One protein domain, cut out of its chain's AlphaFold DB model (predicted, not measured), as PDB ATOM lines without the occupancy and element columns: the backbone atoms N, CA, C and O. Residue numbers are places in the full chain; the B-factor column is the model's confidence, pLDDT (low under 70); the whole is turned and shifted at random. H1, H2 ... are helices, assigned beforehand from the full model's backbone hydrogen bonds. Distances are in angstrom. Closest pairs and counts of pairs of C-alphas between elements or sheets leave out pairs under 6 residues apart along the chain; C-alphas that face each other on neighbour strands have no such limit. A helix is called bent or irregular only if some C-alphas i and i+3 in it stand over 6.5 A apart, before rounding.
ATOM      1  N   LEU A 648      -9.392 -39.600  24.978       75.81
ATOM      2  CA  LEU A 648     -10.420 -38.838  24.254       75.81
ATOM      3  C   LEU A 648      -9.991 -37.381  24.013       75.81
ATOM      4  O   LEU A 648     -10.157 -36.870  22.902       75.81
ATOM      5  N   THR A 649      -9.394 -36.716  25.010       76.62
ATOM      6  CA  THR A 649      -8.869 -35.351  24.831       76.62
ATOM      7  C   THR A 649      -7.664 -35.291  23.889       76.62
ATOM      8  O   THR A 649      -7.613 -34.405  23.037       76.62
ATOM      9  N   ALA A 650      -6.735 -36.250  23.967       73.38
ATOM     10  CA  ALA A 650      -5.560 -36.289  23.096       73.38
ATOM     11  C   ALA A 650      -5.941 -36.497  21.616       73.38
ATOM     12  O   ALA A 650      -5.409 -35.824  20.733       73.38
ATOM     13  N   GLU A 651      -6.909 -37.372  21.335       74.50
ATOM     14  CA  GLU A 651      -7.444 -37.580  19.984       74.50
ATOM     15  C   GLU A 651      -8.218 -36.342  19.478       74.50
ATOM     16  O   GLU A 651      -8.087 -35.965  18.313       74.50
ATOM     17  N   ALA A 652      -8.938 -35.618  20.344       73.19
ATOM     18  CA  ALA A 652      -9.557 -34.342  19.967       73.19
ATOM     19  C   ALA A 652      -8.516 -33.265  19.576       73.19
ATOM     20  O   ALA A 652      -8.716 -32.522  18.608       73.19
ATOM     21  N   GLU A 653      -7.375 -33.197  20.270       75.56
ATOM     22  CA  GLU A 653      -6.266 -32.295  19.928       75.56
ATOM     23  C   GLU A 653      -5.519 -32.729  18.651       75.56
ATOM     24  O   GLU A 653      -5.209 -31.890  17.792       75.56
ATOM     25  N   ALA A 654      -5.307 -34.034  18.460       74.12
ATOM     26  CA  ALA A 654      -4.747 -34.605  17.234       74.12
ATOM     27  C   ALA A 654      -5.640 -34.321  16.009       74.12
ATOM     28  O   ALA A 654      -5.153 -33.957  14.934       74.12
ATOM     29  N   ARG A 655      -6.966 -34.395  16.173       77.62
ATOM     30  CA  ARG A 655      -7.943 -34.033  15.137       77.62
ATOM     31  C   ARG A 655      -7.910 -32.543  14.813       77.62
ATOM     32  O   ARG A 655      -7.847 -32.174  13.640       77.62
ATOM     33  N   LYS A 656      -7.879 -31.681  15.835       81.50
ATOM     34  CA  LYS A 656      -7.796 -30.219  15.681       81.50
ATOM     35  C   LYS A 656      -6.532 -29.785  14.930       81.50
ATOM     36  O   LYS A 656      -6.616 -28.945  14.036       81.50
ATOM     37  N   THR A 657      -5.381 -30.375  15.251       82.38
ATOM     38  CA  THR A 657      -4.101 -30.094  14.570       82.38
ATOM     39  C   THR A 657      -4.056 -30.656  13.145       82.38
ATOM     40  O   THR A 657      -3.570 -29.979  12.237       82.38
ATOM     41  N   ARG A 658      -4.645 -31.835  12.892       81.75
ATOM     42  CA  ARG A 658      -4.822 -32.371  11.529       81.75
ATOM     43  C   ARG A 658      -5.724 -31.476  10.668       81.75
ATOM     44  O   ARG A 658      -5.389 -31.218   9.512       81.75
ATOM     45  N   ARG A 659      -6.824 -30.955  11.230       85.25
ATOM     46  CA  ARG A 659      -7.753 -30.034  10.549       85.25
ATOM     47  C   ARG A 659      -7.064 -28.732  10.134       85.25
ATOM     48  O   ARG A 659      -7.158 -28.340   8.973       85.25
ATOM     49  N   THR A 660      -6.331 -28.075  11.038       87.06
ATOM     50  CA  THR A 660      -5.630 -26.819  10.706       87.06
ATOM     51  C   THR A 660      -4.507 -27.021   9.687       87.06
ATOM     52  O   THR A 660      -4.341 -26.182   8.803       87.06
ATOM     53  N   ALA A 661      -3.782 -28.144   9.739       85.94
ATOM     54  CA  ALA A 661      -2.755 -28.469   8.748       85.94
ATOM     55  C   ALA A 661      -3.326 -28.610   7.321       85.94
ATOM     56  O   ALA A 661      -2.740 -28.087   6.373       85.94
ATOM     57  N   LEU A 662      -4.483 -29.265   7.164       85.81
ATOM     58  CA  LEU A 662      -5.147 -29.418   5.863       85.81
ATOM     59  C   LEU A 662      -5.717 -28.095   5.332       85.81
ATOM     60  O   LEU A 662      -5.558 -27.802   4.150       85.81
ATOM     61  N   LEU A 663      -6.312 -27.262   6.195       87.00
ATOM     62  CA  LEU A 663      -6.797 -25.930   5.808       87.00
ATOM     63  C   LEU A 663      -5.658 -25.009   5.341       87.00
ATOM     64  O   LEU A 663      -5.793 -24.324   4.328       87.00
ATOM     65  N   ASN A 664      -4.508 -25.043   6.022       87.25
ATOM     66  CA  ASN A 664      -3.315 -24.304   5.602       87.25
ATOM     67  C   ASN A 664      -2.785 -24.790   4.240       87.25
ATOM     68  O   ASN A 664      -2.351 -23.977   3.424       87.25
ATOM     69  N   ALA A 665      -2.846 -26.099   3.970       85.31
ATOM     70  CA  ALA A 665      -2.452 -26.661   2.678       85.31
ATOM     71  C   ALA A 665      -3.417 -26.271   1.545       85.31
ATOM     72  O   ALA A 665      -2.959 -25.909   0.461       85.31
ATOM     73  N   ALA A 666      -4.731 -26.272   1.798       86.19
ATOM     74  CA  ALA A 666      -5.732 -25.799   0.840       86.19
ATOM     75  C   ALA A 666      -5.520 -24.313   0.489       86.19
ATOM     76  O   ALA A 666      -5.487 -23.963  -0.690       86.19
ATOM     77  N   GLN A 667      -5.284 -23.457   1.493       87.06
ATOM     78  CA  GLN A 667      -4.977 -22.035   1.295       87.06
ATOM     79  C   GLN A 667      -3.686 -21.827   0.479       87.06
ATOM     80  O   GLN A 667      -3.705 -21.106  -0.517       87.06
ATOM     81  N   GLY A 668      -2.579 -22.483   0.847       84.69
ATOM     82  CA  GLY A 668      -1.309 -22.355   0.118       84.69
ATOM     83  C   GLY A 668      -1.363 -22.901  -1.317       84.69
ATOM     84  O   GLY A 668      -0.731 -22.355  -2.220       84.69
ATOM     85  N   GLY A 669      -2.162 -23.947  -1.556       83.25
ATOM     86  CA  GLY A 669      -2.436 -24.447  -2.902       83.25
ATOM     87  C   GLY A 669      -3.278 -23.470  -3.732       83.25
ATOM     88  O   GLY A 669      -2.953 -23.227  -4.893       83.25
ATOM     89  N   ALA A 670      -4.309 -22.855  -3.141       82.75
ATOM     90  CA  ALA A 670      -5.144 -21.850  -3.802       82.75
ATOM     91  C   ALA A 670      -4.335 -20.600  -4.205       82.75
ATOM     92  O   ALA A 670      -4.437 -20.135  -5.345       82.75
ATOM     93  N   GLU A 671      -3.455 -20.116  -3.321       84.81
ATOM     94  CA  GLU A 671      -2.532 -19.006  -3.610       84.81
ATOM     95  C   GLU A 671      -1.673 -19.257  -4.859       84.81
ATOM     96  O   GLU A 671      -1.436 -18.332  -5.635       84.81
ATOM     97  N   MET A 672      -1.240 -20.501  -5.089       81.56
ATOM     98  CA  MET A 672      -0.433 -20.887  -6.253       81.56
ATOM     99  C   MET A 672      -1.275 -21.229  -7.497       81.56
ATOM    100  O   MET A 672      -0.848 -20.982  -8.626       81.56
ATOM    101  N   LEU A 673      -2.490 -21.756  -7.321       83.25
ATOM    102  CA  LEU A 673      -3.379 -22.150  -8.418       83.25
ATOM    103  C   LEU A 673      -3.837 -20.951  -9.268       83.25
ATOM    104  O   LEU A 673      -3.884 -21.054 -10.494       83.25
ATOM    105  N   ARG A 674      -4.150 -19.804  -8.647       81.38
ATOM    106  CA  ARG A 674      -4.675 -18.615  -9.353       81.38
ATOM    107  C   ARG A 674      -3.676 -17.982 -10.342       81.38
ATOM    108  O   ARG A 674      -4.079 -17.796 -11.495       81.38
ATOM    109  N   PRO A 675      -2.396 -17.723  -9.981       80.88
ATOM    110  CA  PRO A 675      -1.372 -17.312 -10.941       80.88
ATOM    111  C   PRO A 675      -1.209 -18.304 -12.098       80.88
ATOM    112  O   PRO A 675      -1.060 -17.879 -13.241       80.88
ATOM    113  N   LEU A 676      -1.257 -19.612 -11.810       80.81
ATOM    114  CA  LEU A 676      -1.038 -20.667 -12.802       80.81
ATOM    115  C   LEU A 676      -2.191 -20.800 -13.805       80.81
ATOM    116  O   LEU A 676      -1.932 -20.953 -14.996       80.81
ATOM    117  N   LEU A 677      -3.452 -20.684 -13.371       77.88
ATOM    118  CA  LEU A 677      -4.604 -20.635 -14.284       77.88
ATOM    119  C   LEU A 677      -4.547 -19.386 -15.184       77.88
ATOM    120  O   LEU A 677      -4.750 -19.482 -16.393       77.88
ATOM    121  N   ARG A 678      -4.161 -18.232 -14.625       78.00
ATOM    122  CA  ARG A 678      -3.955 -16.974 -15.372       78.00
ATOM    123  C   ARG A 678      -2.711 -16.956 -16.269       78.00
ATOM    124  O   ARG A 678      -2.592 -16.082 -17.127       78.00
ATOM    125  N   GLY A 679      -1.783 -17.889 -16.075       77.44
ATOM    126  CA  GLY A 679      -0.696 -18.167 -17.011       77.44
ATOM    127  C   GLY A 679      -1.052 -19.223 -18.054       77.44
ATOM    128  O   GLY A 679      -0.570 -19.148 -19.176       77.44
ATOM    129  N   ALA A 680      -1.946 -20.164 -17.744       77.62
ATOM    130  CA  ALA A 680      -2.515 -21.055 -18.750       77.62
ATOM    131  C   ALA A 680      -3.390 -20.280 -19.752       77.62
ATOM    132  O   ALA A 680      -3.335 -20.570 -20.945       77.62
ATOM    133  N   SER A 681      -4.124 -19.251 -19.309       75.25
ATOM    134  CA  SER A 681      -4.922 -18.412 -20.214       75.25
ATOM    135  C   SER A 681      -4.094 -17.510 -21.135       75.25
ATOM    136  O   SER A 681      -4.521 -17.254 -22.256       75.25
ATOM    137  N   CYS A 682      -2.882 -17.085 -20.752       75.75
ATOM    138  CA  CYS A 682      -2.025 -16.292 -21.649       75.75
ATOM    139  C   CYS A 682      -1.335 -17.112 -22.762       75.75
ATOM    140  O   CYS A 682      -0.655 -16.530 -23.609       75.75
ATOM    141  N   LEU A 683      -1.522 -18.439 -22.775       74.06
ATOM    142  CA  LEU A 683      -1.132 -19.329 -23.877       74.06
ATOM    143  C   LEU A 683      -2.167 -19.362 -25.015       74.06
ATOM    144  O   LEU A 683      -1.891 -19.945 -26.060       74.06
ATOM    145  N   ALA A 684      -3.351 -18.771 -24.821       70.50
ATOM    146  CA  ALA A 684      -4.317 -18.611 -25.898       70.50
ATOM    147  C   ALA A 684      -3.817 -17.567 -26.914       70.50
ATOM    148  O   ALA A 684      -3.223 -16.541 -26.553       70.50
ATOM    149  N   ASP A 685      -4.072 -17.854 -28.187       61.84
ATOM    150  CA  ASP A 685      -3.720 -17.046 -29.352       61.84
ATOM    151  C   ASP A 685      -4.849 -17.145 -30.377       61.84
ATOM    152  O   ASP A 685      -5.557 -18.148 -30.419       61.84
ATOM    153  N   ALA A 686      -5.004 -16.115 -31.211       51.78
ATOM    154  CA  ALA A 686      -6.096 -16.030 -32.184       51.78
ATOM    155  C   ALA A 686      -5.952 -16.994 -33.383       51.78
ATOM    156  O   ALA A 686      -6.904 -17.171 -34.142       51.78
ATOM    157  N   ASP A 687      -4.780 -17.614 -33.554       53.44
ATOM    158  CA  ASP A 687      -4.527 -18.640 -34.565       53.44
ATOM    159  C   ASP A 687      -4.864 -20.049 -34.046       53.44
ATOM    160  O   ASP A 687      -4.692 -20.365 -32.866       53.44
ATOM    161  N   ALA A 688      -5.293 -20.926 -34.960       51.12
ATOM    162  CA  ALA A 688      -6.026 -22.181 -34.712       51.12
ATOM    163  C   ALA A 688      -5.302 -23.311 -33.923       51.12
ATOM    164  O   ALA A 688      -5.722 -24.468 -33.977       51.12
ATOM    165  N   GLY A 689      -4.227 -23.006 -33.193       58.56
ATOM    166  CA  GLY A 689      -3.543 -23.907 -32.257       58.56
ATOM    167  C   GLY A 689      -3.429 -23.390 -30.813       58.56
ATOM    168  O   GLY A 689      -3.127 -24.190 -29.926       58.56
ATOM    169  N   GLY A 690      -3.678 -22.099 -30.549       62.06
ATOM    170  CA  GLY A 690      -3.468 -21.481 -29.229       62.06
ATOM    171  C   GLY A 690      -4.335 -22.101 -28.130       62.06
ATOM    172  O   GLY A 690      -3.817 -22.657 -27.153       62.06
ATOM    173  N   ASP A 691      -5.653 -22.112 -28.347       66.94
ATOM    174  CA  ASP A 691      -6.659 -22.640 -27.411       66.94
ATOM    175  C   ASP A 691      -6.385 -24.086 -26.979       66.94
ATOM    176  O   ASP A 691      -6.602 -24.462 -25.823       66.94
ATOM    177  N   ALA A 692      -5.840 -24.909 -27.880       70.88
ATOM    178  CA  ALA A 692      -5.498 -26.294 -27.584       70.88
ATOM    179  C   ALA A 692      -4.399 -26.409 -26.510       70.88
ATOM    180  O   ALA A 692      -4.450 -27.326 -25.682       70.88
ATOM    181  N   THR A 693      -3.435 -25.479 -26.483       74.31
ATOM    182  CA  THR A 693      -2.326 -25.471 -25.512       74.31
ATOM    183  C   THR A 693      -2.694 -24.810 -24.186       74.31
ATOM    184  O   THR A 693      -2.339 -25.350 -23.130       74.31
ATOM    185  N   ALA A 694      -3.491 -23.738 -24.223       73.44
ATOM    186  CA  ALA A 694      -4.117 -23.149 -23.041       73.44
ATOM    187  C   ALA A 694      -4.966 -24.202 -22.313       73.44
ATOM    188  O   ALA A 694      -4.702 -24.540 -21.156       73.44
ATOM    189  N   ALA A 695      -5.890 -24.847 -23.033       73.75
ATOM    190  CA  ALA A 695      -6.718 -25.908 -22.481       73.75
ATOM    191  C   ALA A 695      -5.894 -27.139 -22.058       73.75
ATOM    192  O   ALA A 695      -6.213 -27.770 -21.056       73.75
ATOM    193  N   ALA A 696      -4.814 -27.523 -22.753       75.00
ATOM    194  CA  ALA A 696      -3.935 -28.605 -22.278       75.00
ATOM    195  C   ALA A 696      -3.283 -28.281 -20.918       75.00
ATOM    196  O   ALA A 696      -3.206 -29.158 -20.052       75.00
ATOM    197  N   SER A 697      -2.862 -27.032 -20.712       76.81
ATOM    198  CA  SER A 697      -2.238 -26.570 -19.467       76.81
ATOM    199  C   SER A 697      -3.251 -26.471 -18.322       76.81
ATOM    200  O   SER A 697      -3.032 -27.070 -17.266       76.81
ATOM    201  N   SER A 698      -4.412 -25.845 -18.554       74.75
ATOM    202  CA  SER A 698      -5.523 -25.787 -17.588       74.75
ATOM    203  C   SER A 698      -5.998 -27.183 -17.170       74.75
ATOM    204  O   SER A 698      -6.209 -27.443 -15.985       74.75
ATOM    205  N   ARG A 699      -6.073 -28.130 -18.118       75.88
ATOM    206  CA  ARG A 699      -6.421 -29.532 -17.837       75.88
ATOM    207  C   ARG A 699      -5.424 -30.219 -16.908       75.88
ATOM    208  O   ARG A 699      -5.857 -30.912 -15.990       75.88
ATOM    209  N   ARG A 700      -4.113 -30.019 -17.106       77.94
ATOM    210  CA  ARG A 700      -3.085 -30.576 -16.205       77.94
ATOM    211  C   ARG A 700      -3.142 -29.939 -14.816       77.94
ATOM    212  O   ARG A 700      -3.021 -30.667 -13.834       77.94
ATOM    213  N   LEU A 701      -3.334 -28.620 -14.738       77.38
ATOM    214  CA  LEU A 701      -3.454 -27.887 -13.474       77.38
ATOM    215  C   LEU A 701      -4.634 -28.373 -12.627       77.38
ATOM    216  O   LEU A 701      -4.478 -28.529 -11.417       77.38
ATOM    217  N   ALA A 702      -5.777 -28.642 -13.263       74.25
ATOM    218  CA  ALA A 702      -6.957 -29.184 -12.604       74.25
ATOM    219  C   ALA A 702      -6.756 -30.644 -12.158       74.25
ATOM    220  O   ALA A 702      -6.764 -30.919 -10.962       74.25
ATOM    221  N   SER A 703      -6.572 -31.589 -13.089       71.94
ATOM    222  CA  SER A 703      -6.684 -33.024 -12.766       71.94
ATOM    223  C   SER A 703      -5.459 -33.612 -12.059       71.94
ATOM    224  O   SER A 703      -5.607 -34.405 -11.127       71.94
ATOM    225  N   ASN A 704      -4.254 -33.207 -12.465       72.38
ATOM    226  CA  ASN A 704      -2.983 -33.850 -12.113       72.38
ATOM    227  C   ASN A 704      -1.953 -32.814 -11.613       72.38
ATOM    228  O   ASN A 704      -0.790 -32.831 -12.029       72.38
ATOM    229  N   GLY A 705      -2.392 -31.873 -10.774       77.44
ATOM    230  CA  GLY A 705      -1.602 -30.714 -10.362       77.44
ATOM    231  C   GLY A 705      -2.159 -30.022  -9.117       77.44
ATOM    232  O   GLY A 705      -2.829 -30.635  -8.291       77.44
ATOM    233  N   THR A 706      -1.875 -28.727  -8.975       80.50
ATOM    234  CA  THR A 706      -2.246 -27.936  -7.788       80.50
ATOM    235  C   THR A 706      -3.758 -27.912  -7.529       80.50
ATOM    236  O   THR A 706      -4.172 -27.869  -6.374       80.50
ATOM    237  N   GLY A 707      -4.592 -27.996  -8.573       78.50
ATOM    238  CA  GLY A 707      -6.050 -28.051  -8.444       78.50
ATOM    239  C   GLY A 707      -6.524 -29.290  -7.686       78.50
ATOM    240  O   GLY A 707      -7.239 -29.161  -6.693       78.50
ATOM    241  N   SER A 708      -6.076 -30.484  -8.086       81.25
ATOM    242  CA  SER A 708      -6.431 -31.717  -7.378       81.25
ATOM    243  C   SER A 708      -5.853 -31.772  -5.964       81.25
ATOM    244  O   SER A 708      -6.544 -32.249  -5.076       81.25
ATOM    245  N   GLN A 709      -4.680 -31.184  -5.700       85.12
ATOM    246  CA  GLN A 709      -4.150 -31.058  -4.331       85.12
ATOM    247  C   GLN A 709      -5.038 -30.191  -3.416       85.12
ATOM    248  O   GLN A 709      -5.295 -30.580  -2.278       85.12
ATOM    249  N   VAL A 710      -5.545 -29.049  -3.900       85.56
ATOM    250  CA  VAL A 710      -6.480 -28.195  -3.134       85.56
ATOM    251  C   VAL A 710      -7.797 -28.927  -2.873       85.56
ATOM    252  O   VAL A 710      -8.276 -28.943  -1.740       85.56
ATOM    253  N   VAL A 711      -8.358 -29.577  -3.895       86.00
ATOM    254  CA  VAL A 711      -9.602 -30.349  -3.766       86.00
ATOM    255  C   VAL A 711      -9.429 -31.533  -2.814       86.00
ATOM    256  O   VAL A 711     -10.263 -31.726  -1.938       86.00
ATOM    257  N   ASP A 712      -8.333 -32.286  -2.910       87.62
ATOM    258  CA  ASP A 712      -8.049 -33.413  -2.017       87.62
ATOM    259  C   ASP A 712      -7.855 -32.958  -0.561       87.62
ATOM    260  O   ASP A 712      -8.278 -33.657   0.361       87.62
ATOM    261  N   ALA A 713      -7.271 -31.776  -0.330       87.19
ATOM    262  CA  ALA A 713      -7.169 -31.182   1.002       87.19
ATOM    263  C   ALA A 713      -8.544 -30.772   1.564       87.19
ATOM    264  O   ALA A 713      -8.846 -31.099   2.712       87.19
ATOM    265  N   LEU A 714      -9.399 -30.123   0.761       87.88
ATOM    266  CA  LEU A 714     -10.761 -29.740   1.165       87.88
ATOM    267  C   LEU A 714     -11.650 -30.970   1.421       87.88
ATOM    268  O   LEU A 714     -12.273 -31.053   2.477       87.88
ATOM    269  N   LEU A 715     -11.630 -31.970   0.534       86.69
ATOM    270  CA  LEU A 715     -12.338 -33.244   0.718       86.69
ATOM    271  C   LEU A 715     -11.897 -33.965   2.001       86.69
ATOM    272  O   LEU A 715     -12.728 -34.537   2.704       86.69
ATOM    273  N   ARG A 716     -10.603 -33.915   2.349       86.94
ATOM    274  CA  ARG A 716     -10.099 -34.468   3.618       86.94
ATOM    275  C   ARG A 716     -10.604 -33.699   4.839       86.94
ATOM    276  O   ARG A 716     -10.851 -34.340   5.852       86.94
ATOM    277  N   VAL A 717     -10.787 -32.377   4.764       87.81
ATOM    278  CA  VAL A 717     -11.407 -31.598   5.855       87.81
ATOM    279  C   VAL A 717     -12.887 -31.947   5.989       87.81
ATOM    280  O   VAL A 717     -13.312 -32.309   7.082       87.81
ATOM    281  N   MET A 718     -13.646 -31.961   4.888       86.69
ATOM    282  CA  MET A 718     -15.061 -32.361   4.894       86.69
ATOM    283  C   MET A 718     -15.251 -33.763   5.491       86.69
ATOM    284  O   MET A 718     -16.099 -33.958   6.357       86.69
ATOM    285  N   CYS A 719     -14.415 -34.733   5.107       84.88
ATOM    286  CA  CYS A 719     -14.443 -36.099   5.642       84.88
ATOM    287  C   CYS A 719     -13.917 -36.246   7.084       84.88
ATOM    288  O   CYS A 719     -14.091 -37.316   7.668       84.88
ATOM    289  N   LEU A 720     -13.258 -35.229   7.652       83.50
ATOM    290  CA  LEU A 720     -12.886 -35.182   9.073       83.50
ATOM    291  C   LEU A 720     -13.982 -34.521   9.914       83.50
ATOM    292  O   LEU A 720     -14.267 -34.995  11.009       83.50
ATOM    293  N   ASP A 721     -14.615 -33.472   9.392       83.19
ATOM    294  CA  ASP A 721     -15.686 -32.750  10.080       83.19
ATOM    295  C   ASP A 721     -17.006 -33.543  10.055       83.19
ATOM    296  O   ASP A 721     -17.686 -33.631  11.074       83.19
ATOM    297  N   ALA A 722     -17.321 -34.244   8.959       75.81
ATOM    298  CA  ALA A 722     -18.479 -35.145   8.875       75.81
ATOM    299  C   ALA A 722     -18.402 -36.359   9.828       75.81
ATOM    300  O   ALA A 722     -19.415 -36.996  10.096       75.81
ATOM    301  N   ARG A 723     -17.219 -36.666  10.383       67.69
ATOM    302  CA  ARG A 723     -17.017 -37.680  11.440       67.69
ATOM    303  C   ARG A 723     -17.268 -37.133  12.854       67.69
ATOM    304  O   ARG A 723     -16.771 -37.694  13.826       67.69
ATOM    305  N   THR A 724     -17.971 -36.006  12.980       55.44
ATOM    306  CA  THR A 724     -18.328 -35.404  14.280       55.44
ATOM    307  C   THR A 724     -19.817 -35.501  14.627       55.44
ATOM    308  O   THR A 724     -20.225 -34.995  15.672       55.44
ATOM    309  N   GLY A 725     -20.610 -36.201  13.805       47.66
ATOM    310  CA  GLY A 725     -21.987 -36.577  14.138       47.66
ATOM    311  C   GLY A 725     -22.069 -37.465  15.396       47.66
ATOM    312  O   GLY A 725     -21.109 -38.167  15.718       47.66
ATOM    313  N   PRO A 726     -23.199 -37.453  16.126       30.86
ATOM    314  CA  PRO A 726     -23.262 -37.852  17.541       30.86
ATOM    315  C   PRO A 726     -23.173 -39.361  17.862       30.86
ATOM    316  O   PRO A 726     -23.270 -39.713  19.034       30.86
ATOM    317  N   THR A 741       0.344 -33.196   0.679       52.41
ATOM    318  CA  THR A 741       0.847 -33.291  -0.698       52.41
ATOM    319  C   THR A 741       0.489 -34.595  -1.426       52.41
ATOM    320  O   THR A 741       0.721 -34.687  -2.630       52.41
ATOM    321  N   THR A 742      -0.070 -35.603  -0.745       66.75
ATOM    322  CA  THR A 742      -0.518 -36.855  -1.388       66.75
ATOM    323  C   THR A 742      -1.841 -36.643  -2.121       66.75
ATOM    324  O   THR A 742      -2.880 -36.483  -1.485       66.75
ATOM    325  N   THR A 743      -1.820 -36.676  -3.451       72.44
ATOM    326  CA  THR A 743      -3.042 -36.664  -4.263       72.44
ATOM    327  C   THR A 743      -3.801 -37.984  -4.119       72.44
ATOM    328  O   THR A 743      -3.217 -39.066  -4.141       72.44
ATOM    329  N   LEU A 744      -5.120 -37.898  -3.973       78.94
ATOM    330  CA  LEU A 744      -6.033 -39.038  -3.962       78.94
ATOM    331  C   LEU A 744      -6.223 -39.584  -5.386       78.94
ATOM    332  O   LEU A 744      -6.097 -38.846  -6.374       78.94
ATOM    333  N   SER A 745      -6.583 -40.864  -5.519       82.31
ATOM    334  CA  SER A 745      -7.012 -41.396  -6.814       82.31
ATOM    335  C   SER A 745      -8.431 -40.925  -7.167       82.31
ATOM    336  O   SER A 745      -9.202 -40.446  -6.330       82.31
ATOM    337  N   ALA A 746      -8.815 -41.098  -8.436       77.50
ATOM    338  CA  ALA A 746     -10.184 -40.838  -8.878       77.50
ATOM    339  C   ALA A 746     -11.219 -41.803  -8.259       77.50
ATOM    340  O   ALA A 746     -12.407 -41.479  -8.250       77.50
ATOM    341  N   ALA A 747     -10.789 -42.959  -7.737       78.81
ATOM    342  CA  ALA A 747     -11.644 -43.862  -6.972       78.81
ATOM    343  C   ALA A 747     -11.833 -43.348  -5.537       78.81
ATOM    344  O   ALA A 747     -12.968 -43.223  -5.083       78.81
ATOM    345  N   ASP A 748     -10.749 -42.946  -4.867       80.00
ATOM    346  CA  ASP A 748     -10.790 -42.459  -3.479       80.00
ATOM    347  C   ASP A 748     -11.610 -41.169  -3.352       80.00
ATOM    348  O   ASP A 748     -12.412 -41.040  -2.430       80.00
ATOM    349  N   ARG A 749     -11.485 -40.238  -4.314       83.88
ATOM    350  CA  ARG A 749     -12.335 -39.033  -4.371       83.88
ATOM    351  C   ARG A 749     -13.825 -39.380  -4.456       83.88
ATOM    352  O   ARG A 749     -14.630 -38.773  -3.754       83.88
ATOM    353  N   LYS A 750     -14.201 -40.378  -5.263       82.56
ATOM    354  CA  LYS A 750     -15.595 -40.846  -5.363       82.56
ATOM    355  C   LYS A 750     -16.053 -41.570  -4.095       82.56
ATOM    356  O   LYS A 750     -17.178 -41.358  -3.663       82.56
ATOM    357  N   ALA A 751     -15.188 -42.369  -3.469       81.38
ATOM    358  CA  ALA A 751     -15.480 -43.036  -2.199       81.38
ATOM    359  C   ALA A 751     -15.643 -42.038  -1.033       81.38
ATOM    360  O   ALA A 751     -16.489 -42.246  -0.162       81.38
ATOM    361  N   ALA A 752     -14.887 -40.935  -1.037       81.19
ATOM    362  CA  ALA A 752     -15.041 -39.829  -0.096       81.19
ATOM    363  C   ALA A 752     -16.402 -39.132  -0.265       81.19
ATOM    364  O   ALA A 752     -17.166 -39.061   0.696       81.19
ATOM    365  N   VAL A 753     -16.754 -38.716  -1.491       84.75
ATOM    366  CA  VAL A 753     -18.070 -38.118  -1.798       84.75
ATOM    367  C   VAL A 753     -19.211 -39.067  -1.417       84.75
ATOM    368  O   VAL A 753     -20.073 -38.684  -0.634       84.75
ATOM    369  N   ALA A 754     -19.159 -40.337  -1.825       82.75
ATOM    370  CA  ALA A 754     -20.157 -41.352  -1.464       82.75
ATOM    371  C   ALA A 754     -20.192 -41.704   0.043       82.75
ATOM    372  O   ALA A 754     -21.063 -42.451   0.496       82.75
ATOM    373  N   SER A 755     -19.247 -41.205   0.843       80.88
ATOM    374  CA  SER A 755     -19.285 -41.294   2.308       80.88
ATOM    375  C   SER A 755     -19.920 -40.045   2.921       80.88
ATOM    376  O   SER A 755     -20.794 -40.183   3.772       80.88
ATOM    377  N   LEU A 756     -19.598 -38.849   2.414       82.19
ATOM    378  CA  LEU A 756     -20.298 -37.605   2.764       82.19
ATOM    379  C   LEU A 756     -21.796 -37.686   2.414       82.19
ATOM    380  O   LEU A 756     -22.635 -37.400   3.257       82.19
ATOM    381  N   GLU A 757     -22.144 -38.193   1.228       82.94
ATOM    382  CA  GLU A 757     -23.525 -38.447   0.779       82.94
ATOM    383  C   GLU A 757     -24.256 -39.552   1.570       82.94
ATOM    384  O   GLU A 757     -25.476 -39.692   1.451       82.94
ATOM    385  N   ARG A 758     -23.542 -40.372   2.355       80.75
ATOM    386  CA  ARG A 758     -24.160 -41.311   3.308       80.75
ATOM    387  C   ARG A 758     -24.459 -40.623   4.634       80.75
ATOM    388  O   ARG A 758     -25.575 -40.767   5.122       80.75
ATOM    389  N   VAL A 759     -23.518 -39.840   5.167       79.31
ATOM    390  CA  VAL A 759     -23.720 -39.053   6.398       79.31
ATOM    391  C   VAL A 759     -24.813 -37.995   6.202       79.31
ATOM    392  O   VAL A 759     -25.709 -37.884   7.032       79.31
ATOM    393  N   ALA A 760     -24.835 -37.311   5.053       81.56
ATOM    394  CA  ALA A 760     -25.821 -36.284   4.698       81.56
ATOM    395  C   ALA A 760     -27.289 -36.766   4.628       81.56
ATOM    396  O   ALA A 760     -28.197 -35.946   4.507       81.56
ATOM    397  N   ARG A 761     -27.548 -38.082   4.696       79.94
ATOM    398  CA  ARG A 761     -28.908 -38.652   4.809       79.94
ATOM    399  C   ARG A 761     -29.465 -38.584   6.229       79.94
ATOM    400  O   ARG A 761     -30.671 -38.727   6.403       79.94
ATOM    401  N   TYR A 762     -28.587 -38.408   7.213       77.62
ATOM    402  CA  TYR A 762     -28.900 -38.424   8.640       77.62
ATOM    403  C   TYR A 762     -28.521 -37.096   9.313       77.62
ATOM    404  O   TYR A 762     -29.258 -36.619  10.168       77.62
ATOM    405  N   ASP A 763     -27.426 -36.462   8.880       77.50
ATOM    406  CA  ASP A 763     -26.997 -35.140   9.339       77.50
ATOM    407  C   ASP A 763     -27.144 -34.085   8.230       77.50
ATOM    408  O   ASP A 763     -26.365 -34.021   7.274       77.50
ATOM    409  N   SER A 764     -28.142 -33.213   8.387       79.69
ATOM    410  CA  SER A 764     -28.409 -32.103   7.464       79.69
ATOM    411  C   SER A 764     -27.272 -31.073   7.362       79.69
ATOM    412  O   SER A 764     -27.169 -30.397   6.338       79.69
ATOM    413  N   SER A 765     -26.382 -30.973   8.358       81.25
ATOM    414  CA  SER A 765     -25.226 -30.066   8.310       81.25
ATOM    415  C   SER A 765     -24.168 -30.518   7.297       81.25
ATOM    416  O   SER A 765     -23.480 -29.686   6.706       81.25
ATOM    417  N   VAL A 766     -24.094 -31.824   7.015       84.00
ATOM    418  CA  VAL A 766     -23.151 -32.421   6.053       84.00
ATOM    419  C   VAL A 766     -23.679 -32.355   4.610       84.00
ATOM    420  O   VAL A 766     -22.910 -32.540   3.667       84.00
ATOM    421  N   ALA A 767     -24.952 -32.006   4.395       83.38
ATOM    422  CA  ALA A 767     -25.542 -31.906   3.058       83.38
ATOM    423  C   ALA A 767     -24.884 -30.824   2.175       83.38
ATOM    424  O   ALA A 767     -24.566 -31.098   1.018       83.38
ATOM    425  N   GLY A 768     -24.615 -29.631   2.719       84.44
ATOM    426  CA  GLY A 768     -23.885 -28.565   2.013       84.44
ATOM    427  C   GLY A 768     -22.465 -28.988   1.597       84.44
ATOM    428  O   GLY A 768     -22.149 -28.954   0.403       84.44
ATOM    429  N   PRO A 769     -21.629 -29.471   2.538       85.50
ATOM    430  CA  PRO A 769     -20.332 -30.070   2.235       85.50
ATOM    431  C   PRO A 769     -20.388 -31.202   1.199       85.50
ATOM    432  O   PRO A 769     -19.553 -31.231   0.299       85.50
ATOM    433  N   ALA A 770     -21.371 -32.108   1.272       84.81
ATOM    434  CA  ALA A 770     -21.511 -33.218   0.326       84.81
ATOM    435  C   ALA A 770     -21.805 -32.742  -1.110       84.81
ATOM    436  O   ALA A 770     -21.192 -33.241  -2.055       84.81
ATOM    437  N   VAL A 771     -22.681 -31.744  -1.284       86.81
ATOM    438  CA  VAL A 771     -22.983 -31.155  -2.601       86.81
ATOM    439  C   VAL A 771     -21.749 -30.461  -3.189       86.81
ATOM    440  O   VAL A 771     -21.384 -30.737  -4.333       86.81
ATOM    441  N   ALA A 772     -21.054 -29.633  -2.400       85.69
ATOM    442  CA  ALA A 772     -19.833 -28.954  -2.843       85.69
ATOM    443  C   ALA A 772     -18.695 -29.947  -3.171       85.69
ATOM    444  O   ALA A 772     -17.994 -29.792  -4.173       85.69
ATOM    445  N   ALA A 773     -18.551 -31.015  -2.379       86.06
ATOM    446  CA  ALA A 773     -17.623 -32.113  -2.645       86.06
ATOM    447  C   ALA A 773     -17.929 -32.827  -3.974       86.06
ATOM    448  O   ALA A 773     -17.017 -33.082  -4.763       86.06
ATOM    449  N   SER A 774     -19.206 -33.125  -4.236       86.00
ATOM    450  CA  SER A 774     -19.649 -33.789  -5.466       86.00
ATOM    451  C   SER A 774     -19.378 -32.906  -6.696       86.00
ATOM    452  O   SER A 774     -18.740 -33.358  -7.650       86.00
ATOM    453  N   ALA A 775     -19.714 -31.609  -6.626       84.62
ATOM    454  CA  ALA A 775     -19.432 -30.631  -7.680       84.62
ATOM    455  C   ALA A 775     -17.926 -30.485  -7.984       84.62
ATOM    456  O   ALA A 775     -17.525 -30.485  -9.152       84.62
ATOM    457  N   LEU A 776     -17.066 -30.430  -6.957       83.44
ATOM    458  CA  LEU A 776     -15.609 -30.408  -7.137       83.44
ATOM    459  C   LEU A 776     -15.083 -31.665  -7.839       83.44
ATOM    460  O   LEU A 776     -14.279 -31.570  -8.771       83.44
ATOM    461  N   VAL A 777     -15.522 -32.851  -7.409       83.88
ATOM    462  CA  VAL A 777     -15.080 -34.120  -8.005       83.88
ATOM    463  C   VAL A 777     -15.600 -34.274  -9.436       83.88
ATOM    464  O   VAL A 777     -14.881 -34.814 -10.280       83.88
ATOM    465  N   GLU A 778     -16.787 -33.751  -9.753       83.38
ATOM    466  CA  GLU A 778     -17.303 -33.732 -11.123       83.38
ATOM    467  C   GLU A 778     -16.511 -32.773 -12.026       83.38
ATOM    468  O   GLU A 778     -16.098 -33.171 -13.114       83.38
ATOM    469  N   LEU A 779     -16.215 -31.547 -11.577       77.69
ATOM    470  CA  LEU A 779     -15.423 -30.575 -12.350       77.69
ATOM    471  C   LEU A 779     -13.995 -31.074 -12.634       77.69
ATOM    472  O   LEU A 779     -13.488 -30.890 -13.744       77.69
ATOM    473  N   LEU A 780     -13.368 -31.778 -11.683       77.31
ATOM    474  CA  LEU A 780     -12.122 -32.514 -11.934       77.31
ATOM    475  C   LEU A 780     -12.326 -33.679 -12.920       77.31
ATOM    476  O   LEU A 780     -11.498 -33.899 -13.808       77.31
ATOM    477  N   GLY A 781     -13.422 -34.428 -12.771       70.25
ATOM    478  CA  GLY A 781     -13.761 -35.607 -13.575       70.25
ATOM    479  C   GLY A 781     -14.091 -35.303 -15.040       70.25
ATOM    480  O   GLY A 781     -13.738 -36.094 -15.912       70.25
ATOM    481  N   ARG A 782     -14.667 -34.128 -15.332       67.44
ATOM    482  CA  ARG A 782     -14.916 -33.599 -16.692       67.44
ATOM    483  C   ARG A 782     -13.630 -33.292 -17.476       67.44
ATOM    484  O   ARG A 782     -13.692 -32.821 -18.611       67.44
ATOM    485  N   GLY A 783     -12.453 -33.537 -16.891       57.56
ATOM    486  CA  GLY A 783     -11.174 -33.493 -17.595       57.56
ATOM    487  C   GLY A 783     -10.834 -32.113 -18.151       57.56
ATOM    488  O   GLY A 783     -10.158 -32.039 -19.172       57.56
ATOM    489  N   GLY A 784     -11.335 -31.046 -17.511       53.41
ATOM    490  CA  GLY A 784     -11.058 -29.635 -17.800       53.41
ATOM    491  C   GLY A 784     -11.311 -29.166 -19.240       53.41
ATOM    492  O   GLY A 784     -10.696 -28.193 -19.664       53.41
ATOM    493  N   GLY A 785     -12.167 -29.850 -20.008       47.84
ATOM    494  CA  GLY A 785     -12.541 -29.421 -21.364       47.84
ATOM    495  C   GLY A 785     -13.399 -28.150 -21.408       47.84
ATOM    496  O   GLY A 785     -13.436 -27.493 -22.439       47.84
ATOM    497  N   ASP A 786     -14.032 -27.814 -20.282       48.47
ATOM    498  CA  ASP A 786     -15.016 -26.735 -20.108       48.47
ATOM    499  C   ASP A 786     -14.510 -25.653 -19.120       48.47
ATOM    500  O   ASP A 786     -15.273 -24.901 -18.520       48.47
ATOM    501  N   VAL A 787     -13.188 -25.592 -18.899       53.41
ATOM    502  CA  VAL A 787     -12.547 -24.486 -18.167       53.41
ATOM    503  C   VAL A 787     -12.391 -23.328 -19.149       53.41
ATOM    504  O   VAL A 787     -11.361 -23.200 -19.813       53.41
ATOM    505  N   VAL A 788     -13.459 -22.536 -19.280       48.88
ATOM    506  CA  VAL A 788     -13.538 -21.379 -20.182       48.88
ATOM    507  C   VAL A 788     -12.378 -20.419 -19.916       48.88
ATOM    508  O   VAL A 788     -12.140 -20.001 -18.784       48.88
ATOM    509  N   VAL A 789     -11.645 -20.076 -20.975       52.16
ATOM    510  CA  VAL A 789     -10.404 -19.294 -20.903       52.16
ATOM    511  C   VAL A 789     -10.715 -17.789 -20.960       52.16
ATOM    512  O   VAL A 789     -10.347 -17.102 -21.906       52.16
ATOM    513  N   ASP A 790     -11.408 -17.272 -19.942       49.44
ATOM    514  CA  ASP A 790     -11.724 -15.840 -19.780       49.44
ATOM    515  C   ASP A 790     -11.345 -15.368 -18.359       49.44
ATOM    516  O   ASP A 790     -11.465 -16.117 -17.393       49.44
ATOM    517  N   GLU A 791     -10.885 -14.123 -18.193       51.31
ATOM    518  CA  GLU A 791     -10.317 -13.604 -16.929       51.31
ATOM    519  C   GLU A 791     -11.346 -13.436 -15.779       51.31
ATOM    520  O   GLU A 791     -10.985 -12.940 -14.702       51.31
ATOM    521  N   LYS A 792     -12.618 -13.813 -15.990       50.34
ATOM    522  CA  LYS A 792     -13.773 -13.465 -15.132       50.34
ATOM    523  C   LYS A 792     -14.622 -14.644 -14.633       50.34
ATOM    524  O   LYS A 792     -15.253 -14.509 -13.582       50.34
ATOM    525  N   ASP A 793     -14.633 -15.784 -15.329       52.19
ATOM    526  CA  ASP A 793     -15.651 -16.841 -15.156       52.19
ATOM    527  C   ASP A 793     -15.077 -18.254 -14.912       52.19
ATOM    528  O   ASP A 793     -15.595 -19.264 -15.386       52.19
ATOM    529  N   ASP A 794     -14.027 -18.346 -14.093       70.69
ATOM    530  CA  ASP A 794     -13.442 -19.616 -13.642       70.69
ATOM    531  C   ASP A 794     -14.411 -20.460 -12.771       70.69
ATOM    532  O   ASP A 794     -14.413 -20.370 -11.538       70.69
ATOM    533  N   ALA A 795     -15.197 -21.347 -13.388       75.69
ATOM    534  CA  ALA A 795     -16.126 -22.241 -12.679       75.69
ATOM    535  C   ALA A 795     -15.445 -23.109 -11.595       75.69
ATOM    536  O   ALA A 795     -15.985 -23.278 -10.503       75.69
ATOM    537  N   LEU A 796     -14.226 -23.599 -11.859       77.31
ATOM    538  CA  LEU A 796     -13.435 -24.373 -10.892       77.31
ATOM    539  C   LEU A 796     -13.035 -23.545  -9.659       77.31
ATOM    540  O   LEU A 796     -13.020 -24.072  -8.552       77.31
ATOM    541  N   VAL A 797     -12.728 -22.256  -9.832       79.94
ATOM    542  CA  VAL A 797     -12.357 -21.362  -8.720       79.94
ATOM    543  C   VAL A 797     -13.574 -21.095  -7.837       79.94
ATOM    544  O   VAL A 797     -13.462 -21.209  -6.623       79.94
ATOM    545  N   ARG A 798     -14.754 -20.862  -8.436       83.00
ATOM    546  CA  ARG A 798     -16.017 -20.688  -7.695       83.00
ATOM    547  C   ARG A 798     -16.375 -21.920  -6.860       83.00
ATOM    548  O   ARG A 798     -16.697 -21.770  -5.688       83.00
ATOM    549  N   ALA A 799     -16.249 -23.124  -7.421       83.62
ATOM    550  CA  ALA A 799     -16.503 -24.363  -6.682       83.62
ATOM    551  C   ALA A 799     -15.467 -24.623  -5.566       83.62
ATOM    552  O   ALA A 799     -15.801 -25.198  -4.532       83.62
ATOM    553  N   ILE A 800     -14.213 -24.184  -5.747       85.94
ATOM    554  CA  ILE A 800     -13.172 -24.240  -4.707       85.94
ATOM    555  C   ILE A 800     -13.459 -23.234  -3.580       85.94
ATOM    556  O   ILE A 800     -13.311 -23.596  -2.414       85.94
ATOM    557  N   ASP A 801     -13.908 -22.016  -3.898       86.56
ATOM    558  CA  ASP A 801     -14.354 -21.024  -2.908       86.56
ATOM    559  C   ASP A 801     -15.576 -21.523  -2.120       86.56
ATOM    560  O   ASP A 801     -15.562 -21.495  -0.890       86.56
ATOM    561  N   GLU A 802     -16.600 -22.046  -2.800       86.56
ATOM    562  CA  GLU A 802     -17.810 -22.592  -2.171       86.56
ATOM    563  C   GLU A 802     -17.479 -23.752  -1.219       86.56
ATOM    564  O   GLU A 802     -17.870 -23.736  -0.052       86.56
ATOM    565  N   ALA A 803     -16.677 -24.724  -1.666       86.94
ATOM    566  CA  ALA A 803     -16.226 -25.825  -0.819       86.94
ATOM    567  C   ALA A 803     -15.328 -25.367   0.346       86.94
ATOM    568  O   ALA A 803     -15.359 -25.969   1.421       86.94
ATOM    569  N   ALA A 804     -14.538 -24.304   0.172       88.19
ATOM    570  CA  ALA A 804     -13.762 -23.727   1.261       88.19
ATOM    571  C   ALA A 804     -14.662 -23.027   2.294       88.19
ATOM    572  O   ALA A 804     -14.455 -23.228   3.494       88.19
ATOM    573  N   GLU A 805     -15.704 -22.300   1.870       89.19
ATOM    574  CA  GLU A 805     -16.689 -21.716   2.789       89.19
ATOM    575  C   GLU A 805     -17.456 -22.802   3.569       89.19
ATOM    576  O   GLU A 805     -17.611 -22.654   4.781       89.19
ATOM    577  N   GLN A 806     -17.811 -23.938   2.944       86.81
ATOM    578  CA  GLN A 806     -18.370 -25.113   3.647       86.81
ATOM    579  C   GLN A 806     -17.399 -25.705   4.696       86.81
ATOM    580  O   GLN A 806     -17.831 -26.220   5.724       86.81
ATOM    581  N   CYS A 807     -16.081 -25.586   4.493       86.81
ATOM    582  CA  CYS A 807     -15.049 -25.951   5.478       86.81
ATOM    583  C   CYS A 807     -14.774 -24.856   6.537       86.81
ATOM    584  O   CYS A 807     -13.924 -25.037   7.420       86.81
ATOM    585  N   GLY A 808     -15.445 -23.701   6.461       85.50
ATOM    586  CA  GLY A 808     -15.202 -22.536   7.319       85.50
ATOM    587  C   GLY A 808     -13.933 -21.739   6.975       85.50
ATOM    588  O   GLY A 808     -13.430 -20.997   7.820       85.50
ATOM    589  N   LEU A 809     -13.397 -21.887   5.760       87.50
ATOM    590  CA  LEU A 809     -12.197 -21.209   5.263       87.50
ATOM    591  C   LEU A 809     -12.557 -20.196   4.171       87.50
ATOM    592  O   LEU A 809     -13.026 -20.556   3.102       87.50
ATOM    593  N   ARG A 810     -12.255 -18.915   4.404       86.00
ATOM    594  CA  ARG A 810     -12.308 -17.885   3.355       86.00
ATOM    595  C   ARG A 810     -10.953 -17.811   2.657       86.00
ATOM    596  O   ARG A 810      -9.997 -17.311   3.257       86.00
ATOM    597  N   LEU A 811     -10.877 -18.310   1.423       84.88
ATOM    598  CA  LEU A 811      -9.638 -18.318   0.651       84.88
ATOM    599  C   LEU A 811      -9.159 -16.897   0.339       84.88
ATOM    600  O   LEU A 811      -9.945 -15.992   0.051       84.88
ATOM    601  N   ARG A 812      -7.841 -16.696   0.391       85.00
ATOM    602  CA  ARG A 812      -7.199 -15.441  -0.026       85.00
ATOM    603  C   ARG A 812      -6.483 -15.653  -1.348       85.00
ATOM    604  O   ARG A 812      -5.379 -16.188  -1.376       85.00
ATOM    605  N   TRP A 813      -7.118 -15.225  -2.430       83.31
ATOM    606  CA  TRP A 813      -6.521 -15.218  -3.762       83.31
ATOM    607  C   TRP A 813      -5.534 -14.044  -3.915       83.31
ATOM    608  O   TRP A 813      -5.818 -12.950  -3.416       83.31
ATOM    609  N   PRO A 814      -4.386 -14.225  -4.596       81.12
ATOM    610  CA  PRO A 814      -3.410 -13.158  -4.795       81.12
ATOM    611  C   PRO A 814      -3.944 -12.059  -5.724       81.12
ATOM    612  O   PRO A 814      -4.654 -12.318  -6.698       81.12
ATOM    613  N   ASP A 815      -3.559 -10.814  -5.443       81.38
ATOM    614  CA  ASP A 815      -3.813  -9.679  -6.329       81.38
ATOM    615  C   ASP A 815      -2.793  -9.635  -7.486       81.38
ATOM    616  O   ASP A 815      -1.767 -10.317  -7.466       81.38
ATOM    617  N   ARG A 816      -3.018  -8.778  -8.491       78.38
ATOM    618  CA  ARG A 816      -2.128  -8.655  -9.663       78.38
ATOM    619  C   ARG A 816      -0.686  -8.251  -9.297       78.38
ATOM    620  O   ARG A 816       0.232  -8.504 -10.078       78.38
TER     621      ARG A 816
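This is residues 648 to 726 and 741 to 816 of the 933 residues of an uncharacterized protein of Pycnococcus provasolii (UniProt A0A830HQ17). A long rod of helices: H1, with a kink, runs along one side, H2 and H3 fold back along it one after the other, and H4, H5 and H6 pack round H3, which lies in the middle of the thicker part. The first residues of H1, 648 to 654, stick out at one end, and H2 reaches back from the other end of H1 as the second half of a hairpin. The six helices, in the order H1 to H6 along the printed part, form a bundle, helices running mostly along one another. The printed part has 155 residues, 113 of them in helices and no named strand, and its class is all helix. It is compact, with a radius of gyration of the C-alphas of 16.5 A, and spans 61 by 29 by 25 A.

H1, residues 648 to 683, has a kink of 26 degrees near residue 673. It touches H2, residues 690 to 703, with residues 673 to 683 alone; the closest C-alphas are those of Leu 683 and Ala 694, 4.9 A apart. The two form a hairpin, at a shallow tilt of 5 degrees and opposite ways. H1 also touches H3, residues 706 to 724, opposite ways at a shallow tilt of 26 degrees, with the C-alphas of Ala 666 and Val 710 closest at 4.7 A. H2 and H3 only just touch, only at the corner by their link, with 3 pairs of C-alphas within 8 A; the closest are those of Leu 701 and Gly 707, 5.7 A apart. H3 is the hub and touches the other five helices. It touches H4, residues 746 to 759, the same way at a shallow tilt of 29 degrees, closest at the C-alphas of Cys 719 and Leu 756, 6.7 A. H5, residues 764 to 781, touches H3 opposite ways at 22 degrees, a shallow tilt, with the C-alphas of Ala 722 and Val 766 closest at 6.1 A. H4 and H5 form a hairpin at a shallow tilt of 18 degrees, and the C-alphas of Leu 756 and Ala 770 come closest at 5.2 A. H5 forms another hairpin with H6, residues 795 to 806, at a shallow tilt of 24 degrees, closest at the C-alphas of Ala 772 and Ala 803, 5.2 A. H1 and H6 are near each other, while H1 stays apart from H4 and H5. Every O i to N i+4 pair is within hydrogen-bond range in H2 and H6; the counts are 29 of 32 in H1, 13 of 15 in H3, 8 of 10 in H4 and 12 of 14 in H5.

H1 begins at C-alpha 648, (-10.420, -38.838, 24.254), and measures 52.8 A from first to last C-alpha. It is neither bent nor irregular, but only just: C-alphas 671 and 674 are 6.1 A apart. H2 measures 20.4 A, H3 28.3 A and H4 20.5 A. H5 measures 25.9 A and is only just irregular, with C-alphas 765 and 768 6.6 A apart. H6, 16.7 A long, ends at C-alpha 806, (-18.370, -25.113, 3.647).

The two C-alphas farthest apart are those of Leu 648 and Asp 687, at 62.5 A. Residues 727 to 740 are not printed, and C-alphas 726 and 741 are 30.6 A apart across the cut. The link from H5 to H6, 13 residues, is long. The mean pLDDT of the printed part is 76.8; residues 685 to 691, 723 to 726, 741 to 742 and 782 to 793 are under 70.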